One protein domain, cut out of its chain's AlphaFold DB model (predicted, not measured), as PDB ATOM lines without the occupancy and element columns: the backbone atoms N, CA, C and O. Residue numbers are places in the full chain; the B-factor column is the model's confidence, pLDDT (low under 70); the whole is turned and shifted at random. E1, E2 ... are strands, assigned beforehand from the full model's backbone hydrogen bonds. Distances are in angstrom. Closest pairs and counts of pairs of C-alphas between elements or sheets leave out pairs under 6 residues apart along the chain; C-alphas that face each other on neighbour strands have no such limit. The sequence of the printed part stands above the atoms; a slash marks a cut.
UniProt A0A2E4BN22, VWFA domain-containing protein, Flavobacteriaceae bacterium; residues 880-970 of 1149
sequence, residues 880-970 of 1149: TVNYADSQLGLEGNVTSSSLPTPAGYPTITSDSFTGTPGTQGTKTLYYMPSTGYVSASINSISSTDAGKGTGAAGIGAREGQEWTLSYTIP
ATOM      1  N   THR A 880       7.113 -23.510   7.159       83.50
ATOM      2  CA  THR A 880       6.137 -22.598   6.237       83.50
ATOM      3  C   THR A 880       6.598 -21.749   4.849       83.50
ATOM      4  O   THR A 880       7.808 -21.587   4.751       83.50
ATOM      5  N   VAL A 881       5.782 -21.197   3.792       85.50
ATOM      6  CA  VAL A 881       6.096 -20.456   2.380       85.50
ATOM      7  C   VAL A 881       5.019 -19.482   1.513       85.50
ATOM      8  O   VAL A 881       3.841 -19.559   1.836       85.50
ATOM      9  N   ASN A 882       5.294 -18.603   0.417       84.50
ATOM     10  CA  ASN A 882       4.354 -17.712  -0.526       84.50
ATOM     11  C   ASN A 882       4.700 -17.229  -2.083       84.50
ATOM     12  O   ASN A 882       5.756 -17.648  -2.553       84.50
ATOM     13  N   TYR A 883       3.912 -16.356  -2.889       82.00
ATOM     14  CA  TYR A 883       4.041 -15.879  -4.399       82.00
ATOM     15  C   TYR A 883       3.521 -14.447  -4.999       82.00
ATOM     16  O   TYR A 883       2.736 -13.795  -4.317       82.00
ATOM     17  N   ALA A 884       3.865 -13.974  -6.270       73.19
ATOM     18  CA  ALA A 884       3.404 -12.701  -7.019       73.19
ATOM     19  C   ALA A 884       3.610 -12.571  -8.620       73.19
ATOM     20  O   ALA A 884       4.050 -13.548  -9.218       73.19
ATOM     21  N   ASP A 885       3.302 -11.421  -9.324       73.25
ATOM     22  CA  ASP A 885       3.479 -11.109 -10.817       73.25
ATOM     23  C   ASP A 885       3.618  -9.568 -11.202       73.25
ATOM     24  O   ASP A 885       3.403  -8.720 -10.333       73.25
ATOM     25  N   SER A 886       3.959  -9.163 -12.460       63.81
ATOM     26  CA  SER A 886       4.171  -7.752 -12.941       63.81
ATOM     27  C   SER A 886       3.809  -7.448 -14.432       63.81
ATOM     28  O   SER A 886       4.007  -8.293 -15.297       63.81
ATOM     29  N   GLN A 887       3.337  -6.227 -14.773       57.94
ATOM     30  CA  GLN A 887       2.674  -5.917 -16.070       57.94
ATOM     31  C   GLN A 887       3.432  -5.030 -17.091       57.94
ATOM     32  O   GLN A 887       3.978  -3.985 -16.739       57.94
ATOM     33  N   LEU A 888       3.271  -5.351 -18.388       53.75
ATOM     34  CA  LEU A 888       3.396  -4.424 -19.532       53.75
ATOM     35  C   LEU A 888       2.375  -4.751 -20.651       53.75
ATOM     36  O   LEU A 888       2.612  -5.609 -21.496       53.75
ATOM     37  N   GLY A 889       1.266  -4.008 -20.710       49.84
ATOM     38  CA  GLY A 889       0.516  -3.752 -21.955       49.84
ATOM     39  C   GLY A 889      -0.448  -4.818 -22.502       49.84
ATOM     40  O   GLY A 889      -1.252  -4.469 -23.363       49.84
ATOM     41  N   LEU A 890      -0.432  -6.063 -22.017       47.09
ATOM     42  CA  LEU A 890      -1.460  -7.071 -22.319       47.09
ATOM     43  C   LEU A 890      -1.981  -7.710 -21.026       47.09
ATOM     44  O   LEU A 890      -1.228  -8.349 -20.292       47.09
ATOM     45  N   GLU A 891      -3.279  -7.565 -20.763       52.22
ATOM     46  CA  GLU A 891      -3.993  -8.380 -19.774       52.22
ATOM     47  C   GLU A 891      -4.203  -9.781 -20.375       52.22
ATOM     48  O   GLU A 891      -4.832  -9.898 -21.426       52.22
ATOM     49  N   GLY A 892      -3.671 -10.848 -19.760       54.69
ATOM     50  CA  GLY A 892      -3.837 -12.191 -20.343       54.69
ATOM     51  C   GLY A 892      -3.154 -13.395 -19.685       54.69
ATOM     52  O   GLY A 892      -3.474 -14.516 -20.067       54.69
ATOM     53  N   ASN A 893      -2.257 -13.214 -18.709       61.22
ATOM     54  CA  ASN A 893      -1.481 -14.317 -18.125       61.22
ATOM     55  C   ASN A 893      -1.695 -14.450 -16.606       61.22
ATOM     56  O   ASN A 893      -1.984 -13.458 -15.937       61.22
ATOM     57  N   VAL A 894      -1.513 -15.660 -16.060       62.97
ATOM     58  CA  VAL A 894      -1.608 -15.945 -14.611       62.97
ATOM     59  C   VAL A 894      -0.645 -17.045 -14.152       62.97
ATOM     60  O   VAL A 894      -0.422 -18.025 -14.865       62.97
ATOM     61  N   THR A 895      -0.153 -16.941 -12.910       69.19
ATOM     62  CA  THR A 895       0.467 -18.070 -12.191       69.19
ATOM     63  C   THR A 895      -0.613 -19.040 -11.710       69.19
ATOM     64  O   THR A 895      -1.426 -18.720 -10.843       69.19
ATOM     65  N   SER A 896      -0.575 -20.245 -12.263       69.00
ATOM     66  CA  SER A 896      -1.490 -21.364 -12.073       69.00
ATOM     67  C   SER A 896      -0.803 -22.550 -11.393       69.00
ATOM     68  O   SER A 896       0.416 -22.708 -11.436       69.00
ATOM     69  N   SER A 897      -1.602 -23.425 -10.788       67.12
ATOM     70  CA  SER A 897      -1.176 -24.735 -10.287       67.12
ATOM     71  C   SER A 897      -1.336 -25.871 -11.311       67.12
ATOM     72  O   SER A 897      -0.944 -26.999 -11.017       67.12
ATOM     73  N   SER A 898      -1.897 -25.615 -12.503       65.06
ATOM     74  CA  SER A 898      -2.161 -26.657 -13.510       65.06
ATOM     75  C   SER A 898      -2.215 -26.181 -14.973       65.06
ATOM     76  O   SER A 898      -2.410 -25.001 -15.274       65.06
ATOM     77  N   LEU A 899      -2.103 -27.164 -15.874       60.19
ATOM     78  CA  LEU A 899      -2.231 -27.082 -17.338       60.19
ATOM     79  C   LEU A 899      -3.699 -26.915 -17.815       60.19
ATOM     80  O   LEU A 899      -4.609 -27.024 -16.989       60.19
ATOM     81  N   PRO A 900      -3.963 -26.644 -19.117       58.44
ATOM     82  CA  PRO A 900      -5.300 -26.291 -19.590       58.44
ATOM     83  C   PRO A 900      -6.276 -27.468 -19.484       58.44
ATOM     84  O   PRO A 900      -5.987 -28.579 -19.930       58.44
ATOM     85  N   THR A 901      -7.474 -27.188 -18.976       61.09
ATOM     86  CA  THR A 901      -8.640 -28.085 -19.031       61.09
ATOM     87  C   THR A 901      -9.801 -27.365 -19.735       61.09
ATOM     88  O   THR A 901      -9.730 -26.144 -19.893       61.09
ATOM     89  N   PRO A 902     -10.894 -28.049 -20.136       59.31
ATOM     90  CA  PRO A 902     -12.018 -27.417 -20.847       59.31
ATOM     91  C   PRO A 902     -12.749 -26.271 -20.116       59.31
ATOM     92  O   PRO A 902     -13.679 -25.706 -20.683       59.31
ATOM     93  N   ALA A 903     -12.361 -25.937 -18.878       58.34
ATOM     94  CA  ALA A 903     -12.929 -24.855 -18.070       58.34
ATOM     95  C   ALA A 903     -11.965 -23.669 -17.810       58.34
ATOM     96  O   ALA A 903     -12.369 -22.709 -17.157       58.34
ATOM     97  N   GLY A 904     -10.715 -23.709 -18.297       60.84
ATOM     98  CA  GLY A 904      -9.715 -22.646 -18.096       60.84
ATOM     99  C   GLY A 904      -8.609 -22.988 -17.083       60.84
ATOM    100  O   GLY A 904      -8.226 -24.154 -16.949       60.84
ATOM    101  N   TYR A 905      -8.078 -21.959 -16.403       67.94
ATOM    102  CA  TYR A 905      -6.847 -22.008 -15.593       67.94
ATOM    103  C   TYR A 905      -7.069 -21.395 -14.183       67.94
ATOM    104  O   TYR A 905      -7.595 -20.284 -14.101       67.94
ATOM    105  N   PRO A 906      -6.691 -22.070 -13.076       66.31
ATOM    106  CA  PRO A 906      -6.789 -21.540 -11.704       66.31
ATOM    107  C   PRO A 906      -5.591 -20.644 -11.307       66.31
ATOM    108  O   PRO A 906      -4.571 -20.647 -11.982       66.31
ATOM    109  N   THR A 907      -5.671 -19.902 -10.192       70.00
ATOM    110  CA  THR A 907      -4.618 -18.963  -9.712       70.00
ATOM    111  C   THR A 907      -4.296 -19.174  -8.216       70.00
ATOM    112  O   THR A 907      -5.169 -19.620  -7.473       70.00
ATOM    113  N   ILE A 908      -3.062 -18.891  -7.752       72.81
ATOM    114  CA  ILE A 908      -2.552 -19.264  -6.402       72.81
ATOM    115  C   ILE A 908      -1.657 -18.194  -5.721       72.81
ATOM    116  O   ILE A 908      -1.038 -17.388  -6.411       72.81
ATOM    117  N   THR A 909      -1.559 -18.201  -4.373       77.25
ATOM    118  CA  THR A 909      -0.790 -17.208  -3.574       77.25
ATOM    119  C   THR A 909       0.123 -17.708  -2.415       77.25
ATOM    120  O   THR A 909       1.112 -17.015  -2.166       77.25
ATOM    121  N   SER A 910      -0.095 -18.849  -1.715       80.44
ATOM    122  CA  SER A 910       0.804 -19.313  -0.604       80.44
ATOM    123  C   SER A 910       0.725 -20.802  -0.148       80.44
ATOM    124  O   SER A 910      -0.144 -21.527  -0.626       80.44
ATOM    125  N   ASP A 911       1.648 -21.272   0.737       82.94
ATOM    126  CA  ASP A 911       1.873 -22.695   1.155       82.94
ATOM    127  C   ASP A 911       2.540 -22.905   2.571       82.94
ATOM    128  O   ASP A 911       3.123 -21.979   3.131       82.94
ATOM    129  N   SER A 912       2.524 -24.117   3.182       81.69
ATOM    130  CA  SER A 912       3.264 -24.446   4.448       81.69
ATOM    131  C   SER A 912       3.507 -25.958   4.747       81.69
ATOM    132  O   SER A 912       2.899 -26.808   4.101       81.69
ATOM    133  N   PHE A 913       4.412 -26.326   5.694       84.62
ATOM    134  CA  PHE A 913       4.968 -27.709   5.853       84.62
ATOM    135  C   PHE A 913       5.427 -28.096   7.298       84.62
ATOM    136  O   PHE A 913       5.485 -27.240   8.171       84.62
ATOM    137  N   THR A 914       5.798 -29.360   7.601       72.12
ATOM    138  CA  THR A 914       6.309 -29.805   8.938       72.12
ATOM    139  C   THR A 914       7.082 -31.141   8.898       72.12
ATOM    140  O   THR A 914       6.698 -32.024   8.142       72.12
ATOM    141  N   GLY A 915       8.147 -31.319   9.708       72.38
ATOM    142  CA  GLY A 915       8.903 -32.587   9.788       72.38
ATOM    143  C   GLY A 915      10.195 -32.553  10.627       72.38
ATOM    144  O   GLY A 915      10.507 -31.563  11.283       72.38
ATOM    145  N   THR A 916      10.976 -33.637  10.618       71.00
ATOM    146  CA  THR A 916      12.353 -33.657  11.161       71.00
ATOM    147  C   THR A 916      13.250 -32.607  10.485       71.00
ATOM    148  O   THR A 916      13.048 -32.341   9.301       71.00
ATOM    149  N   PRO A 917      14.245 -32.010  11.177       74.00
ATOM    150  CA  PRO A 917      15.092 -30.976  10.579       74.00
ATOM    151  C   PRO A 917      15.836 -31.479   9.335       74.00
ATOM    152  O   PRO A 917      16.393 -32.574   9.357       74.00
ATOM    153  N   GLY A 918      15.886 -30.661   8.281       67.56
ATOM    154  CA  GLY A 918      16.687 -30.904   7.076       67.56
ATOM    155  C   GLY A 918      15.956 -31.522   5.877       67.56
ATOM    156  O   GLY A 918      16.551 -31.610   4.805       67.56
ATOM    157  N   THR A 919      14.688 -31.932   5.997       73.69
ATOM    158  CA  THR A 919      13.918 -32.474   4.856       73.69
ATOM    159  C   THR A 919      13.678 -31.404   3.779       73.69
ATOM    160  O   THR A 919      13.269 -30.293   4.100       73.69
ATOM    161  N   GLN A 920      13.894 -31.719   2.501       73.38
ATOM    162  CA  GLN A 920      13.710 -30.789   1.371       73.38
ATOM    163  C   GLN A 920      12.449 -31.116   0.554       73.38
ATOM    164  O   GLN A 920      11.893 -32.207   0.691       73.38
ATOM    165  N   GLY A 921      12.001 -30.196  -0.306       77.19
ATOM    166  CA  GLY A 921      10.882 -30.426  -1.224       77.19
ATOM    167  C   GLY A 921      10.805 -29.412  -2.368       77.19
ATOM    168  O   GLY A 921      11.506 -28.400  -2.370       77.19
ATOM    169  N   THR A 922       9.951 -29.689  -3.351       77.56
ATOM    170  CA  THR A 922       9.705 -28.834  -4.524       77.56
ATOM    171  C   THR A 922       8.215 -28.802  -4.873       77.56
ATOM    172  O   THR A 922       7.447 -29.663  -4.439       77.56
ATOM    173  N   LYS A 923       7.788 -27.791  -5.635       79.56
ATOM    174  CA  LYS A 923       6.410 -27.632  -6.114       79.56
ATOM    175  C   LYS A 923       6.400 -26.986  -7.497       79.56
ATOM    176  O   LYS A 923       6.838 -25.851  -7.662       79.56
ATOM    177  N   THR A 924       5.868 -27.705  -8.475       77.69
ATOM    178  CA  THR A 924       5.654 -27.193  -9.830       77.69
ATOM    179  C   THR A 924       4.427 -26.280  -9.888       77.69
ATOM    180  O   THR A 924       3.382 -26.572  -9.302       77.69
ATOM    181  N   LEU A 925       4.565 -25.177 -10.614       81.06
ATOM    182  CA  LEU A 925       3.558 -24.178 -10.962       81.06
ATOM    183  C   LEU A 925       3.630 -23.933 -12.476       81.06
ATOM    184  O   LEU A 925       4.514 -24.457 -13.147       81.06
ATOM    185  N   TYR A 926       2.699 -23.173 -13.042       76.12
ATOM    186  CA  TYR A 926       2.646 -22.908 -14.480       76.12
ATOM    187  C   TYR A 926       2.222 -21.468 -14.732       76.12
ATOM    188  O   TYR A 926       1.273 -20.994 -14.120       76.12
ATOM    189  N   TYR A 927       2.866 -20.785 -15.664       78.50
ATOM    190  CA  TYR A 927       2.381 -19.523 -16.198       78.50
ATOM    191  C   TYR A 927       1.749 -19.790 -17.561       78.50
ATOM    192  O   TYR A 927       2.420 -20.134 -18.544       78.50
ATOM    193  N   MET A 928       0.427 -19.712 -17.579       70.94
ATOM    194  CA  MET A 928      -0.391 -20.084 -18.726       70.94
ATOM    195  C   MET A 928      -0.979 -18.823 -19.369       70.94
ATOM    196  O   MET A 928      -1.194 -17.833 -18.660       70.94
ATOM    197  N   PRO A 929      -1.238 -18.833 -20.686       58.25
ATOM    198  CA  PRO A 929      -1.975 -17.759 -21.326       58.25
ATOM    199  C   PRO A 929      -3.466 -17.909 -21.006       58.25
ATOM    200  O   PRO A 929      -3.909 -18.902 -20.428       58.25
ATOM    201  N   SER A 930      -4.266 -16.983 -21.514       62.34
ATOM    202  CA  SER A 930      -5.676 -17.222 -21.809       62.34
ATOM    203  C   SER A 930      -5.880 -18.107 -23.059       62.34
ATOM    204  O   SER A 930      -5.009 -18.227 -23.919       62.34
ATOM    205  N   THR A 931      -7.066 -18.707 -23.171       58.50
ATOM    206  CA  THR A 931      -7.430 -19.736 -24.165       58.50
ATOM    207  C   THR A 931      -7.149 -19.363 -25.623       58.50
ATOM    208  O   THR A 931      -7.577 -18.301 -26.080       58.50
ATOM    209  N   GLY A 932      -6.551 -20.290 -26.383       51.47
ATOM    210  CA  GLY A 932      -6.358 -20.173 -27.837       51.47
ATOM    211  C   GLY A 932      -4.986 -19.636 -28.261       51.47
ATOM    212  O   GLY A 932      -4.670 -19.632 -29.450       51.47
ATOM    213  N   TYR A 933      -4.154 -19.228 -27.302       58.72
ATOM    214  CA  TYR A 933      -2.728 -18.999 -27.517       58.72
ATOM    215  C   TYR A 933      -1.974 -20.320 -27.448       58.72
ATOM    216  O   TYR A 933      -1.886 -20.923 -26.388       58.72
ATOM    217  N   VAL A 934      -1.309 -20.724 -28.525       61.03
ATOM    218  CA  VAL A 934      -0.466 -21.928 -28.498       61.03
ATOM    219  C   VAL A 934       0.923 -21.720 -27.838       61.03
ATOM    220  O   VAL A 934       1.769 -22.587 -28.028       61.03
ATOM    221  N   SER A 935       1.198 -20.619 -27.091       65.19
ATOM    222  CA  SER A 935       2.480 -20.338 -26.357       65.19
ATOM    223  C   SER A 935       2.468 -19.136 -25.340       65.19
ATOM    224  O   SER A 935       1.880 -18.102 -25.659       65.19
ATOM    225  N   ALA A 936       3.187 -19.244 -24.185       69.69
ATOM    226  CA  ALA A 936       3.563 -18.246 -23.108       69.69
ATOM    227  C   ALA A 936       4.698 -18.825 -22.158       69.69
ATOM    228  O   ALA A 936       5.219 -19.846 -22.618       69.69
ATOM    229  N   SER A 937       5.073 -18.309 -20.906       72.06
ATOM    230  CA  SER A 937       5.611 -19.081 -19.653       72.06
ATOM    231  C   SER A 937       6.798 -18.889 -18.539       72.06
ATOM    232  O   SER A 937       6.370 -18.506 -17.480       72.06
ATOM    233  N   ILE A 938       8.178 -19.129 -18.554       76.19
ATOM    234  CA  ILE A 938       9.321 -18.317 -17.833       76.19
ATOM    235  C   ILE A 938      10.359 -17.299 -18.587       76.19
ATOM    236  O   ILE A 938      11.245 -17.727 -19.310       76.19
ATOM    237  N   ASN A 939      10.318 -15.940 -18.350       77.75
ATOM    238  CA  ASN A 939      11.098 -14.778 -18.913       77.75
ATOM    239  C   ASN A 939      12.159 -14.388 -17.875       77.75
ATOM    240  O   ASN A 939      13.341 -14.252 -18.168       77.75
ATOM    241  N   SER A 940      11.689 -14.134 -16.652       72.31
ATOM    242  CA  SER A 940      12.472 -13.817 -15.462       72.31
ATOM    243  C   SER A 940      11.691 -14.238 -14.217       72.31
ATOM    244  O   SER A 940      10.469 -14.372 -14.270       72.31
ATOM    245  N   ILE A 941      12.405 -14.481 -13.113       81.00
ATOM    246  CA  ILE A 941      11.864 -14.776 -11.779       81.00
ATOM    247  C   ILE A 941      12.746 -14.094 -10.719       81.00
ATOM    248  O   ILE A 941      13.952 -13.964 -10.919       81.00
ATOM    249  N   SER A 942      12.170 -13.697  -9.580       74.81
ATOM    250  CA  SER A 942      12.900 -13.211  -8.394       74.81
ATOM    251  C   SER A 942      12.371 -13.843  -7.095       74.81
ATOM    252  O   SER A 942      11.273 -14.383  -7.098       74.81
ATOM    253  N   SER A 943      13.145 -13.820  -5.999       83.31
ATOM    254  CA  SER A 943      12.738 -14.320  -4.668       83.31
ATOM    255  C   SER A 943      13.251 -13.424  -3.539       83.31
ATOM    256  O   SER A 943      14.276 -12.760  -3.696       83.31
ATOM    257  N   THR A 944      12.565 -13.419  -2.390       84.12
ATOM    258  CA  THR A 944      12.986 -12.692  -1.176       84.12
ATOM    259  C   THR A 944      14.088 -13.394  -0.376       84.12
ATOM    260  O   THR A 944      14.809 -12.728   0.360       84.12
ATOM    261  N   ASP A 945      14.211 -14.723  -0.473       78.56
ATOM    262  CA  ASP A 945      15.273 -15.510   0.175       78.56
ATOM    263  C   ASP A 945      15.488 -16.825  -0.586       78.56
ATOM    264  O   ASP A 945      14.807 -17.831  -0.368       78.56
ATOM    265  N   ALA A 946      16.483 -16.805  -1.473       64.50
ATOM    266  CA  ALA A 946      16.847 -17.927  -2.328       64.50
ATOM    267  C   ALA A 946      17.358 -19.168  -1.567       64.50
ATOM    268  O   ALA A 946      17.350 -20.259  -2.129       64.50
ATOM    269  N   GLY A 947      17.789 -19.029  -0.307       74.19
ATOM    270  CA  GLY A 947      18.241 -20.156   0.514       74.19
ATOM    271  C   GLY A 947      17.091 -20.978   1.099       74.19
ATOM    272  O   GLY A 947      17.280 -22.146   1.435       74.19
ATOM    273  N   LYS A 948      15.895 -20.382   1.207       77.31
ATOM    274  CA  LYS A 948      14.663 -21.072   1.630       77.31
ATOM    275  C   LYS A 948      13.697 -21.337   0.480       77.31
ATOM    276  O   LYS A 948      12.849 -22.213   0.631       77.31
ATOM    277  N   GLY A 949      13.826 -20.627  -0.645       79.44
ATOM    278  CA  GLY A 949      13.187 -21.018  -1.896       79.44
ATOM    279  C   GLY A 949      13.377 -20.064  -3.075       79.44
ATOM    280  O   GLY A 949      13.461 -18.844  -2.938       79.44
ATOM    281  N   THR A 950      13.420 -20.650  -4.267       75.25
ATOM    282  CA  THR A 950      13.590 -19.981  -5.566       75.25
ATOM    283  C   THR A 950      12.550 -20.488  -6.552       75.25
ATOM    284  O   THR A 950      12.089 -21.618  -6.422       75.25
ATOM    285  N   GLY A 951      12.204 -19.668  -7.548       83.44
ATOM    286  CA  GLY A 951      11.521 -20.131  -8.756       83.44
ATOM    287  C   GLY A 951      12.489 -20.238  -9.926       83.44
ATOM    288  O   GLY A 951      13.362 -19.379 -10.066       83.44
ATOM    289  N   ALA A 952      12.320 -21.255 -10.771       78.12
ATOM    290  CA  ALA A 952      13.156 -21.482 -11.951       78.12
ATOM    291  C   ALA A 952      12.357 -21.650 -13.255       78.12
ATOM    292  O   ALA A 952      11.237 -22.160 -13.262       78.12
ATOM    293  N   ALA A 953      12.992 -21.235 -14.353       79.50
ATOM    294  CA  ALA A 953      12.466 -21.240 -15.709       79.50
ATOM    295  C   ALA A 953      12.324 -22.628 -16.340       79.50
ATOM    296  O   ALA A 953      13.329 -23.313 -16.491       79.50
ATOM    297  N   GLY A 954      11.109 -23.027 -16.730       68.81
ATOM    298  CA  GLY A 954      10.860 -24.267 -17.475       68.81
ATOM    299  C   GLY A 954      11.005 -24.155 -19.002       68.81
ATOM    300  O   GLY A 954      11.641 -23.239 -19.526       68.81
ATOM    301  N   ILE A 955      10.365 -25.104 -19.703       57.59
ATOM    302  CA  ILE A 955      10.253 -25.148 -21.168       57.59
ATOM    303  C   ILE A 955       8.900 -25.724 -21.684       57.59
ATOM    304  O   ILE A 955       8.742 -26.931 -21.786       57.59
ATOM    305  N   GLY A 956       7.954 -24.860 -22.081       57.09
ATOM    306  CA  GLY A 956       6.873 -25.086 -23.065       57.09
ATOM    307  C   GLY A 956       5.801 -26.133 -22.766       57.09
ATOM    308  O   GLY A 956       5.741 -27.166 -23.431       57.09
ATOM    309  N   ALA A 957       4.873 -25.851 -21.852       58.72
ATOM    310  CA  ALA A 957       3.700 -26.693 -21.628       58.72
ATOM    311  C   ALA A 957       2.524 -26.284 -22.533       58.72
ATOM    312  O   ALA A 957       1.565 -25.634 -22.101       58.72
ATOM    313  N   ARG A 958       2.586 -26.729 -23.795       60.47
ATOM    314  CA  ARG A 958       1.609 -26.419 -24.857       60.47
ATOM    315  C   ARG A 958       1.455 -24.901 -25.033       60.47
ATOM    316  O   ARG A 958       2.324 -24.238 -25.572       60.47
ATOM    317  N   GLU A 959       0.325 -24.397 -24.551       60.41
ATOM    318  CA  GLU A 959      -0.156 -23.030 -24.617       60.41
ATOM    319  C   GLU A 959       0.630 -22.112 -23.671       60.41
ATOM    320  O   GLU A 959       0.742 -20.929 -23.941       60.41
ATOM    321  N   GLY A 960       1.232 -22.644 -22.602       73.31
ATOM    322  CA  GLY A 960       2.079 -21.902 -21.663       73.31
ATOM    323  C   GLY A 960       3.318 -22.702 -21.275       73.31
ATOM    324  O   GLY A 960       3.944 -23.309 -22.135       73.31
ATOM    325  N   GLN A 961       3.691 -22.700 -19.991       76.06
ATOM    326  CA  GLN A 961       4.709 -23.566 -19.373       76.06
ATOM    327  C   GLN A 961       4.772 -23.436 -17.865       76.06
ATOM    328  O   GLN A 961       4.380 -22.460 -17.241       76.06
ATOM    329  N   GLU A 962       5.422 -24.460 -17.360       80.75
ATOM    330  CA  GLU A 962       5.992 -24.693 -16.061       80.75
ATOM    331  C   GLU A 962       6.986 -23.675 -15.469       80.75
ATOM    332  O   GLU A 962       7.866 -23.113 -16.129       80.75
ATOM    333  N   TRP A 963       6.937 -23.574 -14.149       77.62
ATOM    334  CA  TRP A 963       8.025 -23.079 -13.326       77.62
ATOM    335  C   TRP A 963       8.000 -23.700 -11.944       77.62
ATOM    336  O   TRP A 963       6.939 -23.986 -11.399       77.62
ATOM    337  N   THR A 964       9.173 -23.919 -11.362       83.12
ATOM    338  CA  THR A 964       9.281 -24.770 -10.170       83.12
ATOM    339  C   THR A 964       9.796 -23.988  -8.978       83.12
ATOM    340  O   THR A 964      10.844 -23.350  -9.071       83.12
ATOM    341  N   LEU A 965       9.061 -24.064  -7.865       84.62
ATOM    342  CA  LEU A 965       9.498 -23.664  -6.530       84.62
ATOM    343  C   LEU A 965      10.304 -24.797  -5.870       84.62
ATOM    344  O   LEU A 965       9.897 -25.957  -5.925       84.62
ATOM    345  N   SER A 966      11.361 -24.450  -5.136       80.62
ATOM    346  CA  SER A 966      12.080 -25.345  -4.204       80.62
ATOM    347  C   SER A 966      12.017 -24.825  -2.757       80.62
ATOM    348  O   SER A 966      11.927 -23.615  -2.572       80.62
ATOM    349  N   TYR A 967      12.064 -25.696  -1.734       82.44
ATOM    350  CA  TYR A 967      12.036 -25.318  -0.303       82.44
ATOM    351  C   TYR A 967      12.701 -26.352   0.647       82.44
ATOM    352  O   TYR A 967      13.061 -27.454   0.233       82.44
ATOM    353  N   THR A 968      12.900 -26.022   1.938       76.88
ATOM    354  CA  THR A 968      13.556 -26.912   2.939       76.88
ATOM    355  C   THR A 968      13.092 -26.690   4.394       76.88
ATOM    356  O   THR A 968      12.963 -25.550   4.831       76.88
ATOM    357  N   ILE A 969      12.879 -27.779   5.158       77.62
ATOM    358  CA  ILE A 969      12.564 -27.809   6.605       77.62
ATOM    359  C   ILE A 969      13.808 -27.398   7.421       77.62
ATOM    360  O   ILE A 969      14.793 -28.140   7.445       77.62
ATOM    361  N   PRO A 970      13.787 -26.261   8.135       70.69
ATOM    362  CA  PRO A 970      14.887 -25.823   8.990       70.69
ATOM    363  C   PRO A 970      14.920 -26.580  10.326       70.69
ATOM    364  O   PRO A 970      13.997 -27.303  10.696       70.69
TER     365      PRO A 970
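What this domain is: This is residues 880 to 970 of the 1149 residues of the protein "VWFA domain-containing protein" of Flavobacteriaceae bacterium (UniProt A0A2E4BN22). With little regular structure, the model is an elongated, curled sheet of four strands, long E2 and E4 side by side and short E1 and E3 at its edges, amid long loops. Its 91 residues, all strand by class with under half in named elements, hold E1 to E4 in chain order; the antiparallel sheet runs E1, E2, E4, E3. It is only just compact, close to loose, with radius of gyration of the C-alphas 14.3 A and spans 45 by 28 by 21 A.

Where its parts are: E1, residues 893 to 896, begins at C-alpha (-1.481, -14.317, -18.125) and spans 9.3 A. E2, 920 to 929, spans 30.5 A; E3, 951 to 953, 7.1 A; E4, 961 to 968, 24.2 A, ending at (13.556, -26.912, 2.939).

How they stand to each other: In hairpin E1 and E2, N 896 and O 926 are within hydrogen-bond range, 2.7 A. Between E2 and E4, N 923 and O 965 are, 2.8 A; in hairpin E3 and E4, N 952 and O 964, 3.1 A. E1 and E3 are apart. Residues 881 to 882 pair antiparallel with 910 to 911.

The domain as a whole: The printed part has no cut. Links E1 to E2 and E2 to E3 are long. Mean pLDDT of the printed part is 70.8; residues 886 to 906 are among those under 70.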